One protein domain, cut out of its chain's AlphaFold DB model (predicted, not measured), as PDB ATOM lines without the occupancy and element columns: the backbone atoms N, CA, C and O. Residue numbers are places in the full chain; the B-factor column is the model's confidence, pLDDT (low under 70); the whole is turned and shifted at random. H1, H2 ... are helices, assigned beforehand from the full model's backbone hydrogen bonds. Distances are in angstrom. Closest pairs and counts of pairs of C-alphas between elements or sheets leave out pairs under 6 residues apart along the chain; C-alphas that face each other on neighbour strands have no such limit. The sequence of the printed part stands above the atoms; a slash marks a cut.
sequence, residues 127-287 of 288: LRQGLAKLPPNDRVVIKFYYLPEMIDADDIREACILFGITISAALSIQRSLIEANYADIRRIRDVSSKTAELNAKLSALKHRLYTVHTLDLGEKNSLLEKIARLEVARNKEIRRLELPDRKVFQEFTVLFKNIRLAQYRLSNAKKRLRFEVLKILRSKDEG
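Overview. This is residues 127 to 287 of the 288 residues of an uncharacterized protein of Spirochaetes bacterium GWF1_49_6 (UniProt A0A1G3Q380). A long helical hairpin, H4 and H5, extends from a small helical head in which H2, H3, H6 and residues 167 to 181 of H4 come together. H6 follows the return of H5 beside H4, while the long helix H7 crosses H2, with H1 packed on it farther along; residues 281 to 287, of which 281 to 285 belong to H7, stick out. The printed part has 161 residues with seven named helices, H1 to H7 in order, and no named strand; the class is all helix. It is extended, with a radius of gyration of the C-alphas of 23.4 A, and elongated, spanning 73 by 44 by 25 A.

Arrangement. H1, residues 127 to 133, is close to but not clearly touching H2, residues 136 to 146; their closest C-alphas, of Leu 131 and Arg 139, are 5.9 A apart. H2 touches H3, residues 153 to 163, about perpendicular at 78 degrees, with the C-alphas of Val 140 and Asp 155 closest at 5.8 A. H3 touches H4, residues 167 to 211, about perpendicular at 77 degrees; the closest C-alphas, of Cys 160 and Ile 167, are 6.3 A apart. H2 and H4 only just touch, with 3 pairs of C-alphas within 8 A, the closest being Phe 144 and Gln 174 at 6.6 A. H4 and H5, residues 217 to 241, form a helical hairpin at a shallow tilt of 12 degrees, opposite ways; H4 touches H5 with residues 188 to 209 alone, and the closest C-alphas are those of Thr 195 and Arg 234, 5.8 A apart. H6, residues 246 to 253, touches H4 at a shallow tilt of 24 degrees, opposite ways, the C-alphas of Ala 180 and Val 248 being closest at 5.4 A. H7, residues 259 to 285, touches H2 about perpendicular at 81 degrees, with the C-alphas of Asp 138 and Ala 269 closest at 4.8 A. H7 touches H1 with residues 273 to 280 alone, about perpendicular at 76 degrees; the closest C-alphas, of Gly 130 and Val 277, are 5.1 A apart. H6 and H7 touch only at the corner, and only just, with 3 pairs of C-alphas within 8 A, the closest being Thr 253 and Ile 259 at 5.9 A. H4 and H7 are apart, as are H5 and H6. Every O i to N i+4 pair is within hydrogen-bond range in H1, H2, H3, H4, H6 and H7, and 20 of 21 in H5.

Along the chain. H1 begins at C-alpha 127, (-74.776, -11.456, -21.137). From first to last C-alpha H1 measures 10.0 A, H2 15.3 A, H3 15.4 A and H6 10.5 A. H4 runs 64.4 A from first to last C-alpha, ending at C-alpha 211, (-95.690, -52.838, -29.772). H5 measures 36.6 A and H7 39.0 A, ending at C-alpha 285, (-80.221, -8.944, -36.341).

Size, cuts and confidence. The two C-alphas farthest apart, of Ile 161 and Thr 214, are 74.0 A apart. The printed part has no cut and no long link; the link from H2 to H3 is short and the others are tight. Mean pLDDT of the printed part is 82.7, and residues 210, 213, 241 to 245 and 286 to 287 are under 70.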
ATOM      1  N   LEU A 127     -74.566 -11.603 -22.575       84.06
ATOM      2  CA  LEU A 127     -74.776 -11.456 -21.137       84.06
ATOM      3  C   LEU A 127     -73.700 -10.556 -20.521       84.06
ATOM      4  O   LEU A 127     -74.026  -9.646 -19.761       84.06
ATOM      5  N   ARG A 128     -72.425 -10.764 -20.874       86.31
ATOM      6  CA  ARG A 128     -71.304  -9.926 -20.417       86.31
ATOM      7  C   ARG A 128     -71.459  -8.482 -20.887       86.31
ATOM      8  O   ARG A 128     -71.291  -7.565 -20.085       86.31
ATOM      9  N   GLN A 129     -71.826  -8.275 -22.149       88.44
ATOM     10  CA  GLN A 129     -72.083  -6.942 -22.698       88.44
ATOM     11  C   GLN A 129     -73.285  -6.267 -22.025       88.44
ATOM     12  O   GLN A 129     -73.220  -5.084 -21.693       88.44
ATOM     13  N   GLY A 130     -74.362  -7.012 -21.772       88.44
ATOM     14  CA  GLY A 130     -75.537  -6.521 -21.054       88.44
ATOM     15  C   GLY A 130     -75.204  -6.121 -19.617       88.44
ATOM     16  O   GLY A 130     -75.573  -5.033 -19.184       88.44
ATOM     17  N   LEU A 131     -74.442  -6.951 -18.896       90.38
ATOM     18  CA  LEU A 131     -73.967  -6.652 -17.540       90.38
ATOM     19  C   LEU A 131     -73.076  -5.404 -17.496       90.38
ATOM     20  O   LEU A 131     -73.175  -4.630 -16.547       90.38
ATOM     21  N   ALA A 132     -72.232  -5.191 -18.508       89.75
ATOM     22  CA  ALA A 132     -71.361  -4.019 -18.589       89.75
ATOM     23  C   ALA A 132     -72.137  -2.701 -18.776       89.75
ATOM     24  O   ALA A 132     -71.668  -1.654 -18.337       89.75
ATOM     25  N   LYS A 133     -73.327  -2.748 -19.389       91.81
ATOM     26  CA  LYS A 133     -74.204  -1.578 -19.589       91.81
ATOM     27  C   LYS A 133     -75.068  -1.243 -18.375       91.81
ATOM     28  O   LYS A 133     -75.697  -0.185 -18.345       91.81
ATOM     29  N   LEU A 134     -75.133  -2.129 -17.382       91.31
ATOM     30  CA  LEU A 134     -75.926  -1.883 -16.187       91.31
ATOM     31  C   LEU A 134     -75.253  -0.878 -15.244       91.31
ATOM     32  O   LEU A 134     -74.029  -0.892 -15.099       91.31
ATOM     33  N   PRO A 135     -76.047  -0.068 -14.516       92.38
ATOM     34  CA  PRO A 135     -75.537   0.700 -13.389       92.38
ATOM     35  C   PRO A 135     -74.843  -0.218 -12.368       92.38
ATOM     36  O   PRO A 135     -75.343  -1.329 -12.145       92.38
ATOM     37  N   PRO A 136     -73.773   0.242 -11.684       90.38
ATOM     38  CA  PRO A 136     -73.019  -0.572 -10.725       90.38
ATOM     39  C   PRO A 136     -73.923  -1.285  -9.715       90.38
ATOM     40  O   PRO A 136     -73.821  -2.494  -9.517       90.38
ATOM     41  N   ASN A 137     -74.913  -0.566  -9.183       90.69
ATOM     42  CA  ASN A 137     -75.863  -1.085  -8.201       90.69
ATOM     43  C   ASN A 137     -76.644  -2.300  -8.706       90.69
ATOM     44  O   ASN A 137     -76.844  -3.255  -7.963       90.69
ATOM     45  N   ASP A 138     -77.098  -2.270  -9.957       90.81
ATOM     46  CA  ASP A 138     -77.886  -3.357 -10.534       90.81
ATOM     47  C   ASP A 138     -76.975  -4.515 -10.960       90.81
ATOM     48  O   ASP A 138     -77.329  -5.682 -10.778       90.81
ATOM     49  N   ARG A 139     -75.778  -4.201 -11.473       93.06
ATOM     50  CA  ARG A 139     -74.764  -5.184 -11.869       93.06
ATOM     51  C   ARG A 139     -74.325  -6.042 -10.686       93.06
ATOM     52  O   ARG A 139     -74.378  -7.266 -10.778       93.06
ATOM     53  N   VAL A 140     -73.959  -5.409  -9.571       92.69
ATOM     54  CA  VAL A 140     -73.542  -6.087  -8.334       92.69
ATOM     55  C   VAL A 140     -74.662  -6.990  -7.816       92.69
ATOM     56  O   VAL A 140     -74.429  -8.160  -7.531       92.69
ATOM     57  N   VAL A 141     -75.900  -6.492  -7.770       91.38
ATOM     58  CA  VAL A 141     -77.070  -7.268  -7.323       91.38
ATOM     59  C   VAL A 141     -77.278  -8.531  -8.161       91.38
ATOM     60  O   VAL A 141     -77.526  -9.602  -7.608       91.38
ATOM     61  N   ILE A 142     -77.166  -8.417  -9.485       88.62
ATOM     62  CA  ILE A 142     -77.297  -9.565 -10.386       88.62
ATOM     63  C   ILE A 142     -76.144 -10.542 -10.202       88.62
ATOM     64  O   ILE A 142     -76.395 -11.742 -10.115       88.62
ATOM     65  N   LYS A 143     -74.905 -10.047 -10.131       90.25
ATOM     66  CA  LYS A 143     -73.733 -10.906  -9.972       90.25
ATOM     67  C   LYS A 143     -73.781 -11.666  -8.647       90.25
ATOM     68  O   LYS A 143     -73.663 -12.879  -8.670       90.25
ATOM     69  N   PHE A 144     -74.084 -11.020  -7.521       87.50
ATOM     70  CA  PHE A 144     -74.226 -11.726  -6.240       87.50
ATOM     71  C   PHE A 144     -75.300 -12.818  -6.273       87.50
ATOM     72  O   PHE A 144     -75.069 -13.902  -5.752       87.50
ATOM     73  N   TYR A 145     -76.454 -12.576  -6.895       86.19
ATOM     74  CA  TYR A 145     -77.520 -13.578  -6.875       86.19
ATOM     75  C   TYR A 145     -77.349 -14.699  -7.909       86.19
ATOM     76  O   TYR A 145     -77.573 -15.864  -7.596       86.19
ATOM     77  N   TYR A 146     -76.999 -14.356  -9.150       82.12
ATOM     78  CA  TYR A 146     -77.014 -15.299 -10.271       82.12
ATOM     79  C   TYR A 146     -75.624 -15.774 -10.700       82.12
ATOM     80  O   TYR A 146     -75.529 -16.849 -11.281       82.12
ATOM     81  N   LEU A 147     -74.578 -14.969 -10.487       85.62
ATOM     82  CA  LEU A 147     -73.242 -15.184 -11.060       85.62
ATOM     83  C   LEU A 147     -72.127 -14.827 -10.054       85.62
ATOM     84  O   LEU A 147     -71.279 -13.978 -10.363       85.62
ATOM     85  N   PRO A 148     -72.130 -15.387  -8.829       83.19
ATOM     86  CA  PRO A 148     -71.190 -14.974  -7.791       83.19
ATOM     87  C   PRO A 148     -69.731 -15.304  -8.148       83.19
ATOM     88  O   PRO A 148     -68.814 -14.675  -7.624       83.19
ATOM     89  N   GLU A 149     -69.495 -16.223  -9.088       80.56
ATOM     90  CA  GLU A 149     -68.176 -16.539  -9.648       80.56
ATOM     91  C   GLU A 149     -67.641 -15.439 -10.586       80.56
ATOM     92  O   GLU A 149     -66.439 -15.373 -10.831       80.56
ATOM     93  N   MET A 150     -68.511 -14.567 -11.115       83.88
ATOM     94  CA  MET A 150     -68.152 -13.481 -12.044       83.88
ATOM     95  C   MET A 150     -67.959 -12.119 -11.357       83.88
ATOM     96  O   MET A 150     -67.841 -11.092 -12.036       83.88
ATOM     97  N   ILE A 151     -67.987 -12.092 -10.025       86.69
ATOM     98  CA  ILE A 151     -67.724 -10.887  -9.235       86.69
ATOM     99  C   ILE A 151     -66.230 -10.574  -9.302       86.69
ATOM    100  O   ILE A 151     -65.395 -11.405  -8.940       86.69
ATOM    101  N   ASP A 152     -65.908  -9.365  -9.749       88.94
ATOM    102  CA  ASP A 152     -64.542  -8.852  -9.814       88.94
ATOM    103  C   ASP A 152     -64.217  -7.926  -8.625       88.94
ATOM    104  O   ASP A 152     -65.047  -7.651  -7.755       88.94
ATOM    105  N   ALA A 153     -62.967  -7.464  -8.552       89.12
ATOM    106  CA  ALA A 153     -62.509  -6.600  -7.466       89.12
ATOM    107  C   ALA A 153     -63.263  -5.258  -7.404       89.12
ATOM    108  O   ALA A 153     -63.448  -4.721  -6.309       89.12
ATOM    109  N   ASP A 154     -63.709  -4.727  -8.544       89.94
ATOM    110  CA  ASP A 154     -64.451  -3.469  -8.586       89.94
ATOM    111  C   ASP A 154     -65.886  -3.669  -8.099       89.94
ATOM    112  O   ASP A 154     -66.379  -2.868  -7.308       89.94
ATOM    113  N   ASP A 155     -66.527  -4.787  -8.444       91.25
ATOM    114  CA  ASP A 155     -67.835  -5.151  -7.897       91.25
ATOM    115  C   ASP A 155     -67.808  -5.334  -6.375       91.25
ATOM    116  O   ASP A 155     -68.766  -4.961  -5.698       91.25
ATOM    117  N   ILE A 156     -66.722  -5.881  -5.813       91.38
ATOM    118  CA  ILE A 156     -66.560  -5.987  -4.355       91.38
ATOM    119  C   ILE A 156     -66.471  -4.599  -3.713       91.38
ATOM    120  O   ILE A 156     -67.103  -4.364  -2.681       91.38
ATOM    121  N   ARG A 157     -65.720  -3.665  -4.312       92.19
ATOM    122  CA  ARG A 157     -65.630  -2.279  -3.815       92.19
ATOM    123  C   ARG A 157     -66.990  -1.586  -3.870       92.19
ATOM    124  O   ARG A 157     -67.413  -1.005  -2.874       92.19
ATOM    125  N   GLU A 158     -67.691  -1.713  -4.991       93.31
ATOM    126  CA  GLU A 158     -69.043  -1.175  -5.171       93.31
ATOM    127  C   GLU A 158     -70.027  -1.786  -4.167       93.31
ATOM    128  O   GLU A 158     -70.789  -1.066  -3.528       93.31
ATOM    129  N   ALA A 159     -69.970  -3.099  -3.933       92.19
ATOM    130  CA  ALA A 159     -70.792  -3.763  -2.923       92.19
ATOM    131  C   ALA A 159     -70.544  -3.208  -1.511       92.19
ATOM    132  O   ALA A 159     -71.497  -2.998  -0.759       92.19
ATOM    133  N   CYS A 160     -69.286  -2.927  -1.153       93.06
ATOM    134  CA  CYS A 160     -68.949  -2.326   0.139       93.06
ATOM    135  C   CYS A 160     -69.596  -0.945   0.306       93.06
ATOM    136  O   CYS A 160     -70.176  -0.663   1.354       93.06
ATOM    137  N   ILE A 161     -69.556  -0.113  -0.740       93.69
ATOM    138  CA  ILE A 161     -70.180   1.218  -0.749       93.69
ATOM    139  C   ILE A 161     -71.708   1.096  -0.681       93.69
ATOM    140  O   ILE A 161     -72.359   1.789   0.100       93.69
ATOM    141  N   LEU A 162     -72.289   0.197  -1.475       92.12
ATOM    142  CA  LEU A 162     -73.736   0.073  -1.644       92.12
ATOM    143  C   LEU A 162     -74.452  -0.527  -0.443       92.12
ATOM    144  O   LEU A 162     -75.545  -0.081  -0.086       92.12
ATOM    145  N   PHE A 163     -73.858  -1.558   0.148       92.06
ATOM    146  CA  PHE A 163     -74.453  -2.287   1.260       92.06
ATOM    147  C   PHE A 163     -73.886  -1.850   2.614       92.06
ATOM    148  O   PHE A 163     -74.428  -2.240   3.646       92.06
ATOM    149  N   GLY A 164     -72.836  -1.021   2.634       91.94
ATOM    150  CA  GLY A 164     -72.175  -0.586   3.865       91.94
ATOM    151  C   GLY A 164     -71.463  -1.733   4.585       91.94
ATOM    152  O   GLY A 164     -71.467  -1.784   5.813       91.94
ATOM    153  N   ILE A 165     -70.903  -2.679   3.827       92.75
ATOM    154  CA  ILE A 165     -70.231  -3.880   4.343       92.75
ATOM    155  C   ILE A 165     -68.716  -3.795   4.147       92.75
ATOM    156  O   ILE A 165     -68.224  -3.053   3.302       92.75
ATOM    157  N   THR A 166     -67.962  -4.570   4.926       94.38
ATOM    158  CA  THR A 166     -66.508  -4.677   4.749       94.38
ATOM    159  C   THR A 166     -66.161  -5.608   3.586       94.38
ATOM    160  O   THR A 166     -66.928  -6.511   3.250       94.38
ATOM    161  N   ILE A 167     -64.960  -5.454   3.018       91.81
ATOM    162  CA  ILE A 167     -64.449  -6.334   1.949       91.81
ATOM    163  C   ILE A 167     -64.465  -7.803   2.395       91.81
ATOM    164  O   ILE A 167     -64.883  -8.681   1.644       91.81
ATOM    165  N   SER A 168     -64.057  -8.079   3.638       87.44
ATOM    166  CA  SER A 168     -64.072  -9.434   4.198       87.44
ATOM    167  C   SER A 168     -65.489 -10.014   4.260       87.44
ATOM    168  O   SER A 168     -65.688 -11.167   3.872       87.44
ATOM    169  N   ALA A 169     -66.479  -9.214   4.669       88.44
ATOM    170  CA  ALA A 169     -67.876  -9.635   4.680       88.44
ATOM    171  C   ALA A 169     -68.399  -9.902   3.259       88.44
ATOM    172  O   ALA A 169     -69.023 -10.934   3.028       88.44
ATOM    173  N   ALA A 170     -68.085  -9.032   2.294       88.12
ATOM    174  CA  ALA A 170     -68.477  -9.211   0.895       88.12
ATOM    175  C   ALA A 170     -67.925 -10.522   0.301       88.12
ATOM    176  O   ALA A 170     -68.676 -11.288  -0.302       88.12
ATOM    177  N   LEU A 171     -66.643 -10.825   0.538       86.62
ATOM    178  CA  LEU A 171     -66.009 -12.074   0.095       86.62
ATOM    179  C   LEU A 171     -66.591 -13.309   0.799       86.62
ATOM    180  O   LEU A 171     -66.752 -14.358   0.177       86.62
ATOM    181  N   SER A 172     -66.923 -13.203   2.089       87.25
ATOM    182  CA  SER A 172     -67.572 -14.290   2.834       87.25
ATOM    183  C   SER A 172     -68.960 -14.608   2.277       87.25
ATOM    184  O   SER A 172     -69.307 -15.775   2.095       87.25
ATOM    185  N   ILE A 173     -69.743 -13.571   1.968       87.94
ATOM    186  CA  ILE A 173     -71.072 -13.708   1.363       87.94
ATOM    187  C   ILE A 173     -70.949 -14.317  -0.037       87.94
ATOM    188  O   ILE A 173     -71.654 -15.272  -0.346       87.94
ATOM    189  N   GLN A 174     -70.006 -13.835  -0.854       87.19
ATOM    190  CA  GLN A 174     -69.725 -14.401  -2.175       87.19
ATOM    191  C   GLN A 174     -69.428 -15.905  -2.095       87.19
ATOM    192  O   GLN A 174     -70.034 -16.684  -2.822       87.19
ATOM    193  N   ARG A 175     -68.529 -16.333  -1.199       85.56
ATOM    194  CA  ARG A 175     -68.196 -17.758  -1.026       85.56
ATOM    195  C   ARG A 175     -69.413 -18.588  -0.618       85.56
ATOM    196  O   ARG A 175     -69.646 -19.641  -1.201       85.56
ATOM    197  N   SER A 176     -70.214 -18.076   0.313       84.00
ATOM    198  CA  SER A 176     -71.438 -18.747   0.778       84.00
ATOM    199  C   SER A 176     -72.458 -18.914  -0.355       84.00
ATOM    200  O   SER A 176     -73.081 -19.967  -0.488       84.00
ATOM    201  N   LEU A 177     -72.580 -17.906  -1.225       85.25
ATOM    202  CA  LEU A 177     -73.430 -17.952  -2.417       85.25
ATOM    203  C   LEU A 177     -72.921 -18.947  -3.461       85.25
ATOM    204  O   LEU A 177     -73.719 -19.711  -3.996       85.25
ATOM    205  N   ILE A 178     -71.611 -18.984  -3.713       80.06
ATOM    206  CA  ILE A 178     -70.986 -19.970  -4.608       80.06
ATOM    207  C   ILE A 178     -71.264 -21.393  -4.103       80.06
ATOM    208  O   ILE A 178     -71.711 -22.255  -4.858       80.06
ATOM    209  N   GLU A 179     -71.057 -21.651  -2.810       82.06
ATOM    210  CA  GLU A 179     -71.328 -22.960  -2.208       82.06
ATOM    211  C   GLU A 179     -72.806 -23.357  -2.307       82.06
ATOM    212  O   GLU A 179     -73.115 -24.505  -2.648       82.06
ATOM    213  N   ALA A 180     -73.719 -22.416  -2.044       81.56
ATOM    214  CA  ALA A 180     -75.155 -22.634  -2.181       81.56
ATOM    215  C   ALA A 180     -75.550 -22.924  -3.641       81.56
ATOM    216  O   ALA A 180     -76.294 -23.873  -3.887       81.56
ATOM    217  N   ASN A 181     -74.992 -22.191  -4.608       79.88
ATOM    218  CA  ASN A 181     -75.216 -22.426  -6.035       79.88
ATOM    219  C   ASN A 181     -74.708 -23.802  -6.472       79.88
ATOM    220  O   ASN A 181     -75.438 -24.549  -7.119       79.88
ATOM    221  N   TYR A 182     -73.494 -24.200  -6.079       78.69
ATOM    222  CA  TYR A 182     -72.978 -25.536  -6.395       78.69
ATOM    223  C   TYR A 182     -73.783 -26.660  -5.737       78.69
ATOM    224  O   TYR A 182     -73.865 -27.763  -6.286       78.69
ATOM    225  N   ALA A 183     -74.339 -26.435  -4.547       79.19
ATOM    226  CA  ALA A 183     -75.240 -27.391  -3.911       79.19
ATOM    227  C   ALA A 183     -76.549 -27.531  -4.704       79.19
ATOM    228  O   ALA A 183     -76.968 -28.659  -4.975       79.19
ATOM    229  N   ASP A 184     -77.142 -26.420  -5.147       77.00
ATOM    230  CA  ASP A 184     -78.370 -26.440  -5.946       77.00
ATOM    231  C   ASP A 184     -78.140 -27.057  -7.336       77.00
ATOM    232  O   ASP A 184     -78.898 -27.926  -7.758       77.00
ATOM    233  N   ILE A 185     -77.031 -26.729  -8.011       74.50
ATOM    234  CA  ILE A 185     -76.644 -27.347  -9.291       74.50
ATOM    235  C   ILE A 185     -76.483 -28.865  -9.143       74.50
ATOM    236  O   ILE A 185     -76.973 -29.623  -9.984       74.50
ATOM    237  N   ARG A 186     -75.822 -29.334  -8.075       76.81
ATOM    238  CA  ARG A 186     -75.687 -30.775  -7.795       76.81
ATOM    239  C   ARG A 186     -77.044 -31.430  -7.571       76.81
ATOM    240  O   ARG A 186     -77.335 -32.447  -8.190       76.81
ATOM    241  N   ARG A 187     -77.900 -30.808  -6.761       80.88
ATOM    242  CA  ARG A 187     -79.270 -31.269  -6.513       80.88
ATOM    243  C   ARG A 187     -80.079 -31.372  -7.807       80.88
ATOM    244  O   ARG A 187     -80.741 -32.384  -8.025       80.88
ATOM    245  N   ILE A 188     -80.019 -30.353  -8.667       75.25
ATOM    246  CA  ILE A 188     -80.688 -30.346  -9.974       75.25
ATOM    247  C   ILE A 188     -80.154 -31.490 -10.834       75.25
ATOM    248  O   ILE A 188     -80.946 -32.265 -11.358       75.25
ATOM    249  N   ARG A 189     -78.828 -31.660 -10.920       77.12
ATOM    250  CA  ARG A 189     -78.202 -32.749 -11.682       77.12
ATOM    251  C   ARG A 189     -78.646 -34.130 -11.190       77.12
ATOM    252  O   ARG A 189     -78.987 -34.977 -12.013       77.12
ATOM    253  N   ASP A 190     -78.697 -34.345  -9.878       81.25
ATOM    254  CA  ASP A 190     -79.137 -35.610  -9.283       81.25
ATOM    255  C   ASP A 190     -80.605 -35.913  -9.607       81.25
ATOM    256  O   ASP A 190     -80.962 -37.049  -9.936       81.25
ATOM    257  N   VAL A 191     -81.475 -34.901  -9.530       79.81
ATOM    258  CA  VAL A 191     -82.895 -35.050  -9.868       79.81
ATOM    259  C   VAL A 191     -83.083 -35.280 -11.369       79.81
ATOM    260  O   VAL A 191     -83.863 -36.154 -11.751       79.81
ATOM    261  N   SER A 192     -82.347 -34.566 -12.222       75.94
ATOM    262  CA  SER A 192     -82.355 -34.767 -13.675       75.94
ATOM    263  C   SER A 192     -81.889 -36.174 -14.049       75.94
ATOM    264  O   SER A 192     -82.565 -36.851 -14.821       75.94
ATOM    265  N   SER A 193     -80.804 -36.664 -13.441       80.00
ATOM    266  CA  SER A 193     -80.297 -38.026 -13.654       80.00
ATOM    267  C   SER A 193     -81.328 -39.092 -13.263       80.00
ATOM    268  O   SER A 193     -81.643 -39.973 -14.065       80.00
ATOM    269  N   LYS A 194     -81.951 -38.967 -12.083       83.81
ATOM    270  CA  LYS A 194     -83.037 -39.868 -11.651       83.81
ATOM    271  C   LYS A 194     -84.250 -39.805 -12.574       83.81
ATOM    272  O   LYS A 194     -84.879 -40.825 -12.850       83.81
ATOM    273  N   THR A 195     -84.593 -38.614 -13.055       80.25
ATOM    274  CA  THR A 195     -85.713 -38.419 -13.983       80.25
ATOM    275  C   THR A 195     -85.424 -39.083 -15.329       80.25
ATOM    276  O   THR A 195     -86.303 -39.758 -15.862       80.25
ATOM    277  N   ALA A 196     -84.193 -38.978 -15.837       77.50
ATOM    278  CA  ALA A 196     -83.753 -39.661 -17.050       77.50
ATOM    279  C   ALA A 196     -83.808 -41.192 -16.901       77.50
ATOM    280  O   ALA A 196     -84.348 -41.873 -17.770       77.50
ATOM    281  N   GLU A 197     -83.351 -41.735 -15.768       84.31
ATOM    282  CA  GLU A 197     -83.439 -43.173 -15.473       84.31
ATOM    283  C   GLU A 197     -84.900 -43.663 -15.442       84.31
ATOM    284  O   GLU A 197     -85.244 -44.697 -16.024       84.31
ATOM    285  N   LEU A 198     -85.787 -42.910 -14.785       83.50
ATOM    286  CA  LEU A 198     -87.216 -43.225 -14.726       83.50
ATOM    287  C   LEU A 198     -87.878 -43.133 -16.104       83.50
ATOM    288  O   LEU A 198     -88.703 -43.986 -16.434       83.50
ATOM    289  N   ASN A 199     -87.504 -42.145 -16.917       79.19
ATOM    290  CA  ASN A 199     -87.987 -42.007 -18.288       79.19
ATOM    291  C   ASN A 199     -87.533 -43.180 -19.161       79.19
ATOM    292  O   ASN A 199     -88.368 -43.753 -19.852       79.19
ATOM    293  N   ALA A 200     -86.273 -43.615 -19.068       81.06
ATOM    294  CA  ALA A 200     -85.782 -44.780 -19.804       81.06
ATOM    295  C   ALA A 200     -86.581 -46.053 -19.463       81.06
ATOM    296  O   ALA A 200     -87.035 -46.774 -20.357       81.06
ATOM    297  N   LYS A 201     -86.840 -46.295 -18.168       86.94
ATOM    298  CA  LYS A 201     -87.680 -47.418 -17.708       86.94
ATOM    299  C   LYS A 201     -89.122 -47.302 -18.209       86.94
ATOM    300  O   LYS A 201     -89.702 -48.298 -18.641       86.94
ATOM    301  N   LEU A 202     -89.707 -46.104 -18.164       79.25
ATOM    302  CA  LEU A 202     -91.058 -45.844 -18.665       79.25
ATOM    303  C   LEU A 202     -91.160 -46.081 -20.172       79.25
ATOM    304  O   LEU A 202     -92.106 -46.734 -20.604       79.25
ATOM    305  N   SER A 203     -90.199 -45.595 -20.957       76.19
ATOM    306  CA  SER A 203     -90.165 -45.774 -22.409       76.19
ATOM    307  C   SER A 203     -90.087 -47.251 -22.783       76.19
ATOM    308  O   SER A 203     -90.881 -47.708 -23.603       76.19
ATOM    309  N   ALA A 204     -89.231 -48.031 -22.117       79.88
ATOM    310  CA  ALA A 204     -89.133 -49.473 -22.349       79.88
ATOM    311  C   ALA A 204     -90.452 -50.213 -22.050       79.88
ATOM    312  O   ALA A 204     -90.891 -51.063 -22.829       79.88
ATOM    313  N   LEU A 205     -91.119 -49.876 -20.940       82.06
ATOM    314  CA  LEU A 205     -92.394 -50.495 -20.562       82.06
ATOM    315  C   LEU A 205     -93.546 -50.076 -21.482       82.06
ATOM    316  O   LEU A 205     -94.366 -50.919 -21.838       82.06
ATOM    317  N   LYS A 206     -93.602 -48.802 -21.887       77.12
ATOM    318  CA  LYS A 206     -94.601 -48.297 -22.839       77.12
ATOM    319  C   LYS A 206     -94.418 -48.939 -24.210       77.12
ATOM    320  O   LYS A 206     -95.391 -49.422 -24.773       77.12
ATOM    321  N   HIS A 207     -93.184 -49.029 -24.702       78.00
ATOM    322  CA  HIS A 207     -92.885 -49.733 -25.947       78.00
ATOM    323  C   HIS A 207     -93.354 -51.192 -25.882       78.00
ATOM    324  O   HIS A 207     -94.059 -51.664 -26.768       78.00
ATOM    325  N   ARG A 208     -93.060 -51.904 -24.785       78.62
ATOM    326  CA  ARG A 208     -93.552 -53.276 -24.595       78.62
ATOM    327  C   ARG A 208     -95.082 -53.355 -24.611       78.62
ATOM    328  O   ARG A 208     -95.618 -54.282 -25.203       78.62
ATOM    329  N   LEU A 209     -95.772 -52.401 -23.987       75.62
ATOM    330  CA  LEU A 209     -97.234 -52.367 -23.926       75.62
ATOM    331  C   LEU A 209     -97.890 -52.136 -25.298       75.62
ATOM    332  O   LEU A 209     -98.911 -52.759 -25.581       75.62
ATOM    333  N   TYR A 210     -97.339 -51.240 -26.121       69.75
ATOM    334  CA  TYR A 210     -97.965 -50.825 -27.383       69.75
ATOM    335  C   TYR A 210     -97.506 -51.633 -28.604       69.75
ATOM    336  O   TYR A 210     -98.296 -51.815 -29.527       69.75
ATOM    337  N   THR A 211     -96.273 -52.144 -28.610       72.19
ATOM    338  CA  THR A 211     -95.690 -52.838 -29.772       72.19
ATOM    339  C   THR A 211     -95.941 -54.350 -29.748       72.19
ATOM    340  O   THR A 211     -95.965 -54.997 -30.792       72.19
ATOM    341  N   VAL A 212     -96.146 -54.953 -28.572       74.94
ATOM    342  CA  VAL A 212     -96.358 -56.405 -28.459       74.94
ATOM    343  C   VAL A 212     -97.855 -56.722 -28.511       74.94
ATOM    344  O   VAL A 212     -98.557 -56.680 -27.501       74.94
ATOM    345  N   HIS A 213     -98.357 -57.067 -29.700       62.00
ATOM    346  CA  HIS A 213     -99.775 -57.387 -29.921       62.00
ATOM    347  C   HIS A 213    -100.255 -58.683 -29.235       62.00
ATOM    348  O   HIS A 213    -101.459 -58.879 -29.092       62.00
ATOM    349  N   THR A 214     -99.339 -59.535 -28.765       70.19
ATOM    350  CA  THR A 214     -99.617 -60.856 -28.174       70.19
ATOM    351  C   THR A 214     -99.688 -60.882 -26.644       70.19
ATOM    352  O   THR A 214     -99.789 -61.959 -26.065       70.19
ATOM    353  N   LEU A 215     -99.636 -59.730 -25.967       72.19
ATOM    354  CA  LEU A 215     -99.718 -59.697 -24.503       72.19
ATOM    355  C   LEU A 215    -101.121 -60.085 -24.012       72.19
ATOM    356  O   LEU A 215    -102.122 -59.484 -24.430       72.19
ATOM    357  N   ASP A 216    -101.161 -61.026 -23.071       78.88
ATOM    358  CA  ASP A 216    -102.368 -61.390 -22.328       78.88
ATOM    359  C   ASP A 216    -102.862 -60.221 -21.449       78.88
ATOM    360  O   ASP A 216    -102.102 -59.315 -21.084       78.88
ATOM    361  N   LEU A 217    -104.154 -60.222 -21.109       72.75
ATOM    362  CA  LEU A 217    -104.804 -59.177 -20.317       72.75
ATOM    363  C   LEU A 217    -104.123 -58.997 -18.948       72.75
ATOM    364  O   LEU A 217    -103.905 -57.866 -18.507       72.75
ATOM    365  N   GLY A 218    -103.713 -60.098 -18.306       76.19
ATOM    366  CA  GLY A 218    -102.987 -60.065 -17.034       76.19
ATOM    367  C   GLY A 218    -101.611 -59.400 -17.149       76.19
ATOM    368  O   GLY A 218    -101.236 -58.568 -16.317       76.19
ATOM    369  N   GLU A 219    -100.874 -59.688 -18.225       78.44
ATOM    370  CA  GLU A 219     -99.563 -59.083 -18.481       78.44
ATOM    371  C   GLU A 219     -99.670 -57.593 -18.821       78.44
ATOM    372  O   GLU A 219     -98.886 -56.786 -18.311       78.44
ATOM    373  N   LYS A 220    -100.669 -57.205 -19.625       75.75
ATOM    374  CA  LYS A 220    -100.973 -55.794 -19.916       75.75
ATOM    375  C   LYS A 220    -101.265 -55.025 -18.633       75.75
ATOM    376  O   LYS A 220    -100.700 -53.952 -18.423       75.75
ATOM    377  N   ASN A 221    -102.066 -55.597 -17.739       72.50
ATOM    378  CA  ASN A 221    -102.398 -54.977 -16.460       72.50
ATOM    379  C   ASN A 221    -101.179 -54.836 -15.535       72.50
ATOM    380  O   ASN A 221    -100.970 -53.767 -14.958       72.50
ATOM    381  N   SER A 222    -100.313 -55.851 -15.468       78.56
ATOM    382  CA  SER A 222     -99.050 -55.772 -14.721       78.56
ATOM    383  C   SER A 222     -98.099 -54.700 -15.274       78.56
ATOM    384  O   SER A 222     -97.418 -53.992 -14.521       78.56
ATOM    385  N   LEU A 223     -98.044 -54.535 -16.600       80.81
ATOM    386  CA  LEU A 223     -97.248 -53.482 -17.237       80.81
ATOM    387  C   LEU A 223     -97.811 -52.092 -16.939       80.81
ATOM    388  O   LEU A 223     -97.052 -51.196 -16.567       80.81
ATOM    389  N   LEU A 224     -99.130 -51.923 -17.039       76.69
ATOM    390  CA  LEU A 224     -99.823 -50.681 -16.702       76.69
ATOM    391  C   LEU A 224     -99.587 -50.269 -15.244       76.69
ATOM    392  O   LEU A 224     -99.314 -49.101 -14.968       76.69
ATOM    393  N   GLU A 225     -99.607 -51.225 -14.318       78.06
ATOM    394  CA  GLU A 225     -99.268 -51.011 -12.909       78.06
ATOM    395  C   GLU A 225     -97.850 -50.463 -12.723       78.06
ATOM    396  O   GLU A 225     -97.636 -49.461 -12.029       78.06
ATOM    397  N   LYS A 226     -96.868 -51.112 -13.358       83.81
ATOM    398  CA  LYS A 226     -95.463 -50.691 -13.292       83.81
ATOM    399  C   LYS A 226     -95.274 -49.298 -13.888       83.81
ATOM    400  O   LYS A 226     -94.582 -48.477 -13.286       83.81
ATOM    401  N   ILE A 227     -95.927 -49.008 -15.015       80.81
ATOM    402  CA  ILE A 227     -95.917 -47.684 -15.649       80.81
ATOM    403  C   ILE A 227     -96.504 -46.635 -14.700       80.81
ATOM    404  O   ILE A 227     -95.850 -45.630 -14.431       80.81
ATOM    405  N   ALA A 228     -97.687 -46.877 -14.128       75.94
ATOM    406  CA  ALA A 228     -98.337 -45.927 -13.226       75.94
ATOM    407  C   ALA A 228     -97.477 -45.618 -11.987       75.94
ATOM    408  O   ALA A 228     -97.328 -44.455 -11.604       75.94
ATOM    409  N   ARG A 229     -96.849 -46.638 -11.382       82.69
ATOM    410  CA  ARG A 229     -95.932 -46.454 -10.241       82.69
ATOM    411  C   ARG A 229     -94.710 -45.608 -10.610       82.69
ATOM    412  O   ARG A 229     -94.343 -44.707  -9.854       82.69
ATOM    413  N   LEU A 230     -94.103 -45.865 -11.768       83.88
ATOM    414  CA  LEU A 230     -92.946 -45.103 -12.246       83.88
ATOM    415  C   LEU A 230     -93.312 -43.662 -12.624       83.88
ATOM    416  O   LEU A 230     -92.535 -42.756 -12.333       83.88
ATOM    417  N   GLU A 231     -94.501 -43.410 -13.184       77.12
ATOM    418  CA  GLU A 231     -94.969 -42.041 -13.449       77.12
ATOM    419  C   GLU A 231     -95.156 -41.243 -12.152       77.12
ATOM    420  O   GLU A 231     -94.772 -40.072 -12.087       77.12
ATOM    421  N   VAL A 232     -95.681 -41.865 -11.089       80.25
ATOM    422  CA  VAL A 232     -95.786 -41.223  -9.767       80.25
ATOM    423  C   VAL A 232     -94.404 -40.907  -9.197       80.25
ATOM    424  O   VAL A 232     -94.191 -39.792  -8.713       80.25
ATOM    425  N   ALA A 233     -93.461 -41.851  -9.273       83.19
ATOM    426  CA  ALA A 233     -92.087 -41.638  -8.819       83.19
ATOM    427  C   ALA A 233     -91.417 -40.487  -9.586       83.19
ATOM    428  O   ALA A 233     -90.870 -39.576  -8.968       83.19
ATOM    429  N   ARG A 234     -91.554 -40.464 -10.916       84.56
ATOM    430  CA  ARG A 234     -91.022 -39.399 -11.773       84.56
ATOM    431  C   ARG A 234     -91.622 -38.043 -11.417       84.56
ATOM    432  O   ARG A 234     -90.893 -37.082 -11.214       84.56
ATOM    433  N   ASN A 235     -92.944 -37.964 -11.278       76.50
ATOM    434  CA  ASN A 235     -93.612 -36.713 -10.919       76.50
ATOM    435  C   ASN A 235     -93.206 -36.224  -9.516       76.50
ATOM    436  O   ASN A 235     -93.147 -35.021  -9.277       76.50
ATOM    437  N   LYS A 236     -92.910 -37.137  -8.581       82.50
ATOM    438  CA  LYS A 236     -92.375 -36.783  -7.259       82.50
ATOM    439  C   LYS A 236     -90.976 -36.173  -7.357       82.50
ATOM    440  O   LYS A 236     -90.713 -35.206  -6.649       82.50
ATOM    441  N   GLU A 237     -90.107 -36.713  -8.209       81.00
ATOM    442  CA  GLU A 237     -88.777 -36.143  -8.458       81.00
ATOM    443  C   GLU A 237     -88.874 -34.779  -9.156       81.00
ATOM    444  O   GLU A 237     -88.281 -33.820  -8.677       81.00
ATOM    445  N   ILE A 238     -89.717 -34.631 -10.184       76.00
ATOM    446  CA  ILE A 238     -89.942 -33.341 -10.865       76.00
ATOM    447  C   ILE A 238     -90.427 -32.266  -9.882       76.00
ATOM    448  O   ILE A 238     -89.905 -31.155  -9.870       76.00
ATOM    449  N   ARG A 239     -91.352 -32.599  -8.973       74.19
ATOM    450  CA  ARG A 239     -91.803 -31.667  -7.920       74.19
ATOM    451  C   ARG A 239     -90.685 -31.195  -6.992       74.19
ATOM    452  O   ARG A 239     -90.825 -30.153  -6.360       74.19
ATOM    453  N   ARG A 240     -89.579 -31.938  -6.871       73.44
ATOM    454  CA  ARG A 240     -88.411 -31.469  -6.112       73.44
ATOM    455  C   ARG A 240     -87.686 -30.339  -6.841       73.44
ATOM    456  O   ARG A 240     -87.120 -29.498  -6.155       73.44
ATOM    457  N   LEU A 241     -87.734 -30.277  -8.175       68.44
ATOM    458  CA  LEU A 241     -87.205 -29.145  -8.953       68.44
ATOM    459  C   LEU A 241     -88.075 -27.892  -8.802       68.44
ATOM    460  O   LEU A 241     -87.545 -26.789  -8.733       68.44
ATOM    461  N   GLU A 242     -89.398 -28.058  -8.696       59.59
ATOM    462  CA  GLU A 242     -90.351 -26.943  -8.542       59.59
ATOM    463  C   GLU A 242     -90.202 -26.184  -7.215       59.59
ATOM    464  O   GLU A 242     -90.686 -25.060  -7.087       59.59
ATOM    465  N   LEU A 243     -89.543 -26.784  -6.221       58.53
ATOM    466  CA  LEU A 243     -89.188 -26.111  -4.978       58.53
ATOM    467  C   LEU A 243     -87.818 -25.439  -5.164       58.53
ATOM    468  O   LEU A 243     -86.802 -26.142  -5.132       58.53
ATOM    469  N   PRO A 244     -87.762 -24.105  -5.365       57.09
ATOM    470  CA  PRO A 244     -86.491 -23.400  -5.445       57.09
ATOM    471  C   PRO A 244     -85.732 -23.586  -4.132       57.09
ATOM    472  O   PRO A 244     -86.329 -23.474  -3.052       57.09
ATOM    473  N   ASP A 245     -84.430 -23.865  -4.222       65.19
ATOM    474  CA  ASP A 245     -83.589 -23.899  -3.036       65.19
ATOM    475  C   ASP A 245     -83.589 -22.499  -2.412       65.19
ATOM    476  O   ASP A 245     -83.119 -21.512  -2.985       65.19
ATOM    477  N   ARG A 246     -84.201 -22.394  -1.229       74.38
ATOM    478  CA  ARG A 246     -84.324 -21.125  -0.511       74.38
ATOM    479  C   ARG A 246     -82.969 -20.640  -0.010       74.38
ATOM    480  O   ARG A 246     -82.876 -19.465   0.334       74.38
ATOM    481  N   LYS A 247     -81.950 -21.503   0.024       82.81
ATOM    482  CA  LYS A 247     -80.651 -21.200   0.616       82.81
ATOM    483  C   LYS A 247     -79.907 -20.100  -0.139       82.81
ATOM    484  O   LYS A 247     -79.487 -19.139   0.488       82.81
ATOM    485  N   VAL A 248     -79.846 -20.159  -1.472       82.38
ATOM    486  CA  VAL A 248     -79.195 -19.111  -2.290       82.38
ATOM    487  C   VAL A 248     -79.825 -17.743  -2.017       82.38
ATOM    488  O   VAL A 248     -79.138 -16.753  -1.773       82.38
ATOM    489  N   PHE A 249     -81.159 -17.690  -1.988       83.69
ATOM    490  CA  PHE A 249     -81.875 -16.451  -1.704       83.69
ATOM    491  C   PHE A 249     -81.709 -15.985  -0.255       83.69
ATOM    492  O   PHE A 249     -81.607 -14.785  -0.020       83.69
ATOM    493  N   GLN A 250     -81.627 -16.902   0.710       87.19
ATOM    494  CA  GLN A 250     -81.329 -16.568   2.104       87.19
ATOM    495  C   GLN A 250     -79.947 -15.924   2.244       87.19
ATOM    496  O   GLN A 250     -79.861 -14.824   2.787       87.19
ATOM    497  N   GLU A 251     -78.900 -16.534   1.684       87.12
ATOM    498  CA  GLU A 251     -77.541 -15.972   1.711       87.12
ATOM    499  C   GLU A 251     -77.480 -14.607   1.012       87.12
ATOM    500  O   GLU A 251     -76.873 -13.659   1.504       87.12
ATOM    501  N   PHE A 252     -78.204 -14.449  -0.098       88.88
ATOM    502  CA  PHE A 252     -78.290 -13.176  -0.810       88.88
ATOM    503  C   PHE A 252     -78.988 -12.082   0.009       88.88
ATOM    504  O   PHE A 252     -78.598 -10.914  -0.044       88.88
ATOM    505  N   THR A 253     -80.017 -12.433   0.789       91.06
ATOM    506  CA  THR A 253     -80.750 -11.447   1.598       91.06
ATOM    507  C   THR A 253     -79.905 -10.818   2.703       91.06
ATOM    508  O   THR A 253     -80.253  -9.723   3.138       91.06
ATOM    509  N   VAL A 254     -78.777 -11.428   3.087       91.88
ATOM    510  CA  VAL A 254     -77.819 -10.874   4.063       91.88
ATOM    511  C   VAL A 254     -77.249  -9.524   3.607       91.88
ATOM    512  O   VAL A 254     -76.932  -8.678   4.438       91.88
ATOM    513  N   LEU A 255     -77.191  -9.266   2.294       88.69
ATOM    514  CA  LEU A 255     -76.758  -7.976   1.734       88.69
ATOM    515  C   LEU A 255     -77.763  -6.836   1.976       88.69
ATOM    516  O   LEU A 255     -77.447  -5.668   1.756       88.69
ATOM    517  N   PHE A 256     -78.993  -7.144   2.393       92.19
ATOM    518  CA  PHE A 256     -80.080  -6.176   2.471       92.19
ATOM    519  C   PHE A 256     -80.665  -6.086   3.874       92.19
ATOM    520  O   PHE A 256     -80.796  -7.062   4.601       92.19
ATOM    521  N   LYS A 257     -81.163  -4.894   4.213       87.94
ATOM    522  CA  LYS A 257     -81.857  -4.647   5.487       87.94
ATOM    523  C   LYS A 257     -83.118  -5.498   5.664       87.94
ATOM    524  O   LYS A 257     -83.537  -5.748   6.786       87.94
ATOM    525  N   ASN A 258     -83.779  -5.862   4.564       89.31
ATOM    526  CA  ASN A 258     -84.954  -6.722   4.592       89.31
ATOM    527  C   ASN A 258     -85.164  -7.454   3.260       89.31
ATOM    528  O   ASN A 258     -84.723  -7.012   2.196       89.31
ATOM    529  N   ILE A 259     -85.925  -8.546   3.334       87.06
ATOM    530  CA  ILE A 259     -86.218  -9.432   2.204       87.06
ATOM    531  C   ILE A 259     -86.949  -8.702   1.068       87.06
ATOM    532  O   ILE A 259     -86.649  -8.928  -0.102       87.06
ATOM    533  N   ARG A 260     -87.888  -7.798   1.380       85.94
ATOM    534  CA  ARG A 260     -88.669  -7.079   0.355       85.94
ATOM    535  C   ARG A 260     -87.779  -6.191  -0.511       85.94
ATOM    536  O   ARG A 260     -87.966  -6.127  -1.722       85.94
ATOM    537  N   LEU A 261     -86.795  -5.535   0.101       88.19
ATOM    538  CA  LEU A 261     -85.824  -4.706  -0.600       88.19
ATOM    539  C   LEU A 261     -84.934  -5.555  -1.510       88.19
ATOM    540  O   LEU A 261     -84.729  -5.170  -2.661       88.19
ATOM    541  N   ALA A 262     -84.476  -6.717  -1.032       86.00
ATOM    542  CA  ALA A 262     -83.718  -7.674  -1.839       86.00
ATOM    543  C   ALA A 262     -84.519  -8.115  -3.078       86.00
ATOM    544  O   ALA A 262     -84.028  -8.025  -4.202       86.00
ATOM    545  N   GLN A 263     -85.789  -8.500  -2.896       84.38
ATOM    546  CA  GLN A 263     -86.685  -8.901  -3.992       84.38
ATOM    547  C   GLN A 263     -86.927  -7.769  -4.992       84.38
ATOM    548  O   GLN A 263     -86.839  -7.978  -6.201       84.38
ATOM    549  N   TYR A 264     -87.222  -6.566  -4.497       86.25
ATOM    550  CA  TYR A 264     -87.467  -5.393  -5.333       86.25
ATOM    551  C   TYR A 264     -86.245  -5.047  -6.190       86.25
ATOM    552  O   TYR A 264     -86.365  -4.867  -7.404       86.25
ATOM    553  N   ARG A 265     -85.059  -5.001  -5.569       88.81
ATOM    554  CA  ARG A 265     -83.796  -4.702  -6.253       88.81
ATOM    555  C   ARG A 265     -83.465  -5.762  -7.293       88.81
ATOM    556  O   ARG A 265     -83.228  -5.406  -8.444       88.81
ATOM    557  N   LEU A 266     -83.549  -7.038  -6.926       85.62
ATOM    558  CA  LEU A 266     -83.289  -8.151  -7.836       85.62
ATOM    559  C   LEU A 266     -84.249  -8.151  -9.036       85.62
ATOM    560  O   LEU A 266     -83.816  -8.276 -10.180       85.62
ATOM    561  N   SER A 267     -85.548  -7.950  -8.797       83.12
ATOM    562  CA  SER A 267     -86.563  -7.877  -9.857       83.12
ATOM    563  C   SER A 267     -86.285  -6.737 -10.841       83.12
ATOM    564  O   SER A 267     -86.369  -6.927 -12.057       83.12
ATOM    565  N   ASN A 268     -85.940  -5.550 -10.342       85.38
ATOM    566  CA  ASN A 268     -85.677  -4.395 -11.199       85.38
ATOM    567  C   ASN A 268     -84.376  -4.541 -11.988       85.38
ATOM    568  O   ASN A 268     -84.378  -4.295 -13.195       85.38
ATOM    569  N   ALA A 269     -83.307  -5.003 -11.338       86.94
ATOM    570  CA  ALA A 269     -82.040  -5.275 -12.001       86.94
ATOM    571  C   ALA A 269     -82.211  -6.336 -13.102       86.94
ATOM    572  O   ALA A 269     -81.720  -6.163 -14.216       86.94
ATOM    573  N   LYS A 270     -83.019  -7.377 -12.851       86.38
ATOM    574  CA  LYS A 270     -83.334  -8.418 -13.841       86.38
ATOM    575  C   LYS A 270     -84.079  -7.861 -15.054       86.38
ATOM    576  O   LYS A 270     -83.755  -8.211 -16.187       86.38
ATOM    577  N   LYS A 271     -85.078  -6.998 -14.837       83.94
ATOM    578  CA  LYS A 271     -85.820  -6.349 -15.933       83.94
ATOM    579  C   LYS A 271     -84.901  -5.482 -16.794       83.94
ATOM    580  O   LYS A 271     -84.991  -5.552 -18.017       83.94
ATOM    581  N   ARG A 272     -84.008  -4.713 -16.164       87.06
ATOM    582  CA  ARG A 272     -83.021  -3.876 -16.860       87.06
ATOM    583  C   ARG A 272     -82.018  -4.710 -17.648       87.06
ATOM    584  O   ARG A 272     -81.811  -4.429 -18.820       87.06
ATOM    585  N   LEU A 273     -81.486  -5.783 -17.057       86.75
ATOM    586  CA  LEU A 273     -80.588  -6.696 -17.769       86.75
ATOM    587  C   LEU A 273     -81.267  -7.288 -19.002       86.75
ATOM    588  O   LEU A 273     -80.700  -7.276 -20.088       86.75
ATOM    589  N   ARG A 274     -82.505  -7.772 -18.844       84.75
ATOM    590  CA  ARG A 274     -83.281  -8.320 -19.959       84.75
ATOM    591  C   ARG A 274     -83.450  -7.293 -21.077       84.75
ATOM    592  O   ARG A 274     -83.321  -7.650 -22.240       84.75
ATOM    593  N   PHE A 275     -83.738  -6.042 -20.729       87.88
ATOM    594  CA  PHE A 275     -83.865  -4.965 -21.706       87.88
ATOM    595  C   PHE A 275     -82.552  -4.719 -22.468       87.88
ATOM    596  O   PHE A 275     -82.570  -4.684 -23.697       87.88
ATOM    597  N   GLU A 276     -81.419  -4.627 -21.768       87.25
ATOM    598  CA  GLU A 276     -80.111  -4.411 -22.403       87.25
ATOM    599  C   GLU A 276     -79.686  -5.579 -23.300       87.25
ATOM    600  O   GLU A 276     -79.224  -5.360 -24.419       87.25
ATOM    601  N   VAL A 277     -79.898  -6.821 -22.854       84.19
ATOM    602  CA  VAL A 277     -79.603  -8.019 -23.657       84.19
ATOM    603  C   VAL A 277     -80.471  -8.056 -24.918       84.19
ATOM    604  O   VAL A 277     -79.953  -8.271 -26.009       84.19
ATOM    605  N   LEU A 278     -81.774  -7.769 -24.808       82.88
ATOM    606  CA  LEU A 278     -82.664  -7.711 -25.974       82.88
ATOM    607  C   LEU A 278     -82.262  -6.619 -26.969       82.88
ATOM    608  O   LEU A 278     -82.383  -6.819 -28.175       82.88
ATOM    609  N   LYS A 279     -81.777  -5.471 -26.486       87.62
ATOM    610  CA  LYS A 279     -81.275  -4.394 -27.346       87.62
ATOM    611  C   LYS A 279     -80.035  -4.829 -28.129       87.62
ATOM    612  O   LYS A 279     -79.931  -4.512 -29.308       87.62
ATOM    613  N   ILE A 280     -79.123  -5.558 -27.484       86.12
ATOM    614  CA  ILE A 280     -77.914  -6.101 -28.122       86.12
ATOM    615  C   ILE A 280     -78.284  -7.120 -29.205       86.12
ATOM    616  O   ILE A 280     -77.772  -7.028 -30.317       86.12
ATOM    617  N   LEU A 281     -79.202  -8.041 -28.902       82.56
ATOM    618  CA  LEU A 281     -79.657  -9.048 -29.863       82.56
ATOM    619  C   LEU A 281     -80.287  -8.397 -31.101       82.56
ATOM    620  O   LEU A 281     -79.859  -8.667 -32.215       82.56
ATOM    621  N   ARG A 282     -81.193  -7.427 -30.910       82.25
ATOM    622  CA  ARG A 282     -81.809  -6.694 -32.031       82.25
ATOM    623  C   ARG A 282     -80.794  -5.950 -32.898       82.25
ATOM    624  O   ARG A 282     -80.927  -5.944 -34.111       82.25
ATOM    625  N   SER A 283     -79.761  -5.361 -32.293       80.00
ATOM    626  CA  SER A 283     -78.707  -4.682 -33.059       80.00
ATOM    627  C   SER A 283     -77.814  -5.627 -33.868       80.00
ATOM    628  O   SER A 283     -77.150  -5.168 -34.791       80.00
ATOM    629  N   LYS A 284     -77.773  -6.923 -33.527       76.50
ATOM    630  CA  LYS A 284     -77.090  -7.939 -34.337       76.50
ATOM    631  C   LYS A 284     -77.961  -8.387 -35.513       76.50
ATOM    632  O   LYS A 284     -77.432  -8.533 -36.606       76.50
ATOM    633  N   ASP A 285     -79.270  -8.528 -35.300       71.56
ATOM    634  CA  ASP A 285     -80.221  -8.944 -36.341       71.56
ATOM    635  C   ASP A 285     -80.429  -7.872 -37.428       71.56
ATOM    636  O   ASP A 285     -80.683  -8.201 -38.577       71.56
ATOM    637  N   GLU A 286     -80.299  -6.586 -37.088       66.88
ATOM    638  CA  GLU A 286     -80.383  -5.469 -38.050       66.88
ATOM    639  C   GLU A 286     -79.058  -5.206 -38.800       66.88
ATOM    640  O   GLU A 286     -79.010  -4.366 -39.698       66.88
ATOM    641  N   GLY A 287     -77.974  -5.889 -38.411       53.44
ATOM    642  CA  GLY A 287     -76.632  -5.753 -38.990       53.44
ATOM    643  C   GLY A 287     -76.152  -6.966 -39.796       53.44
ATOM    644  O   GLY A 287     -74.986  -6.975 -40.198       53.44
TER     645      GLY A 287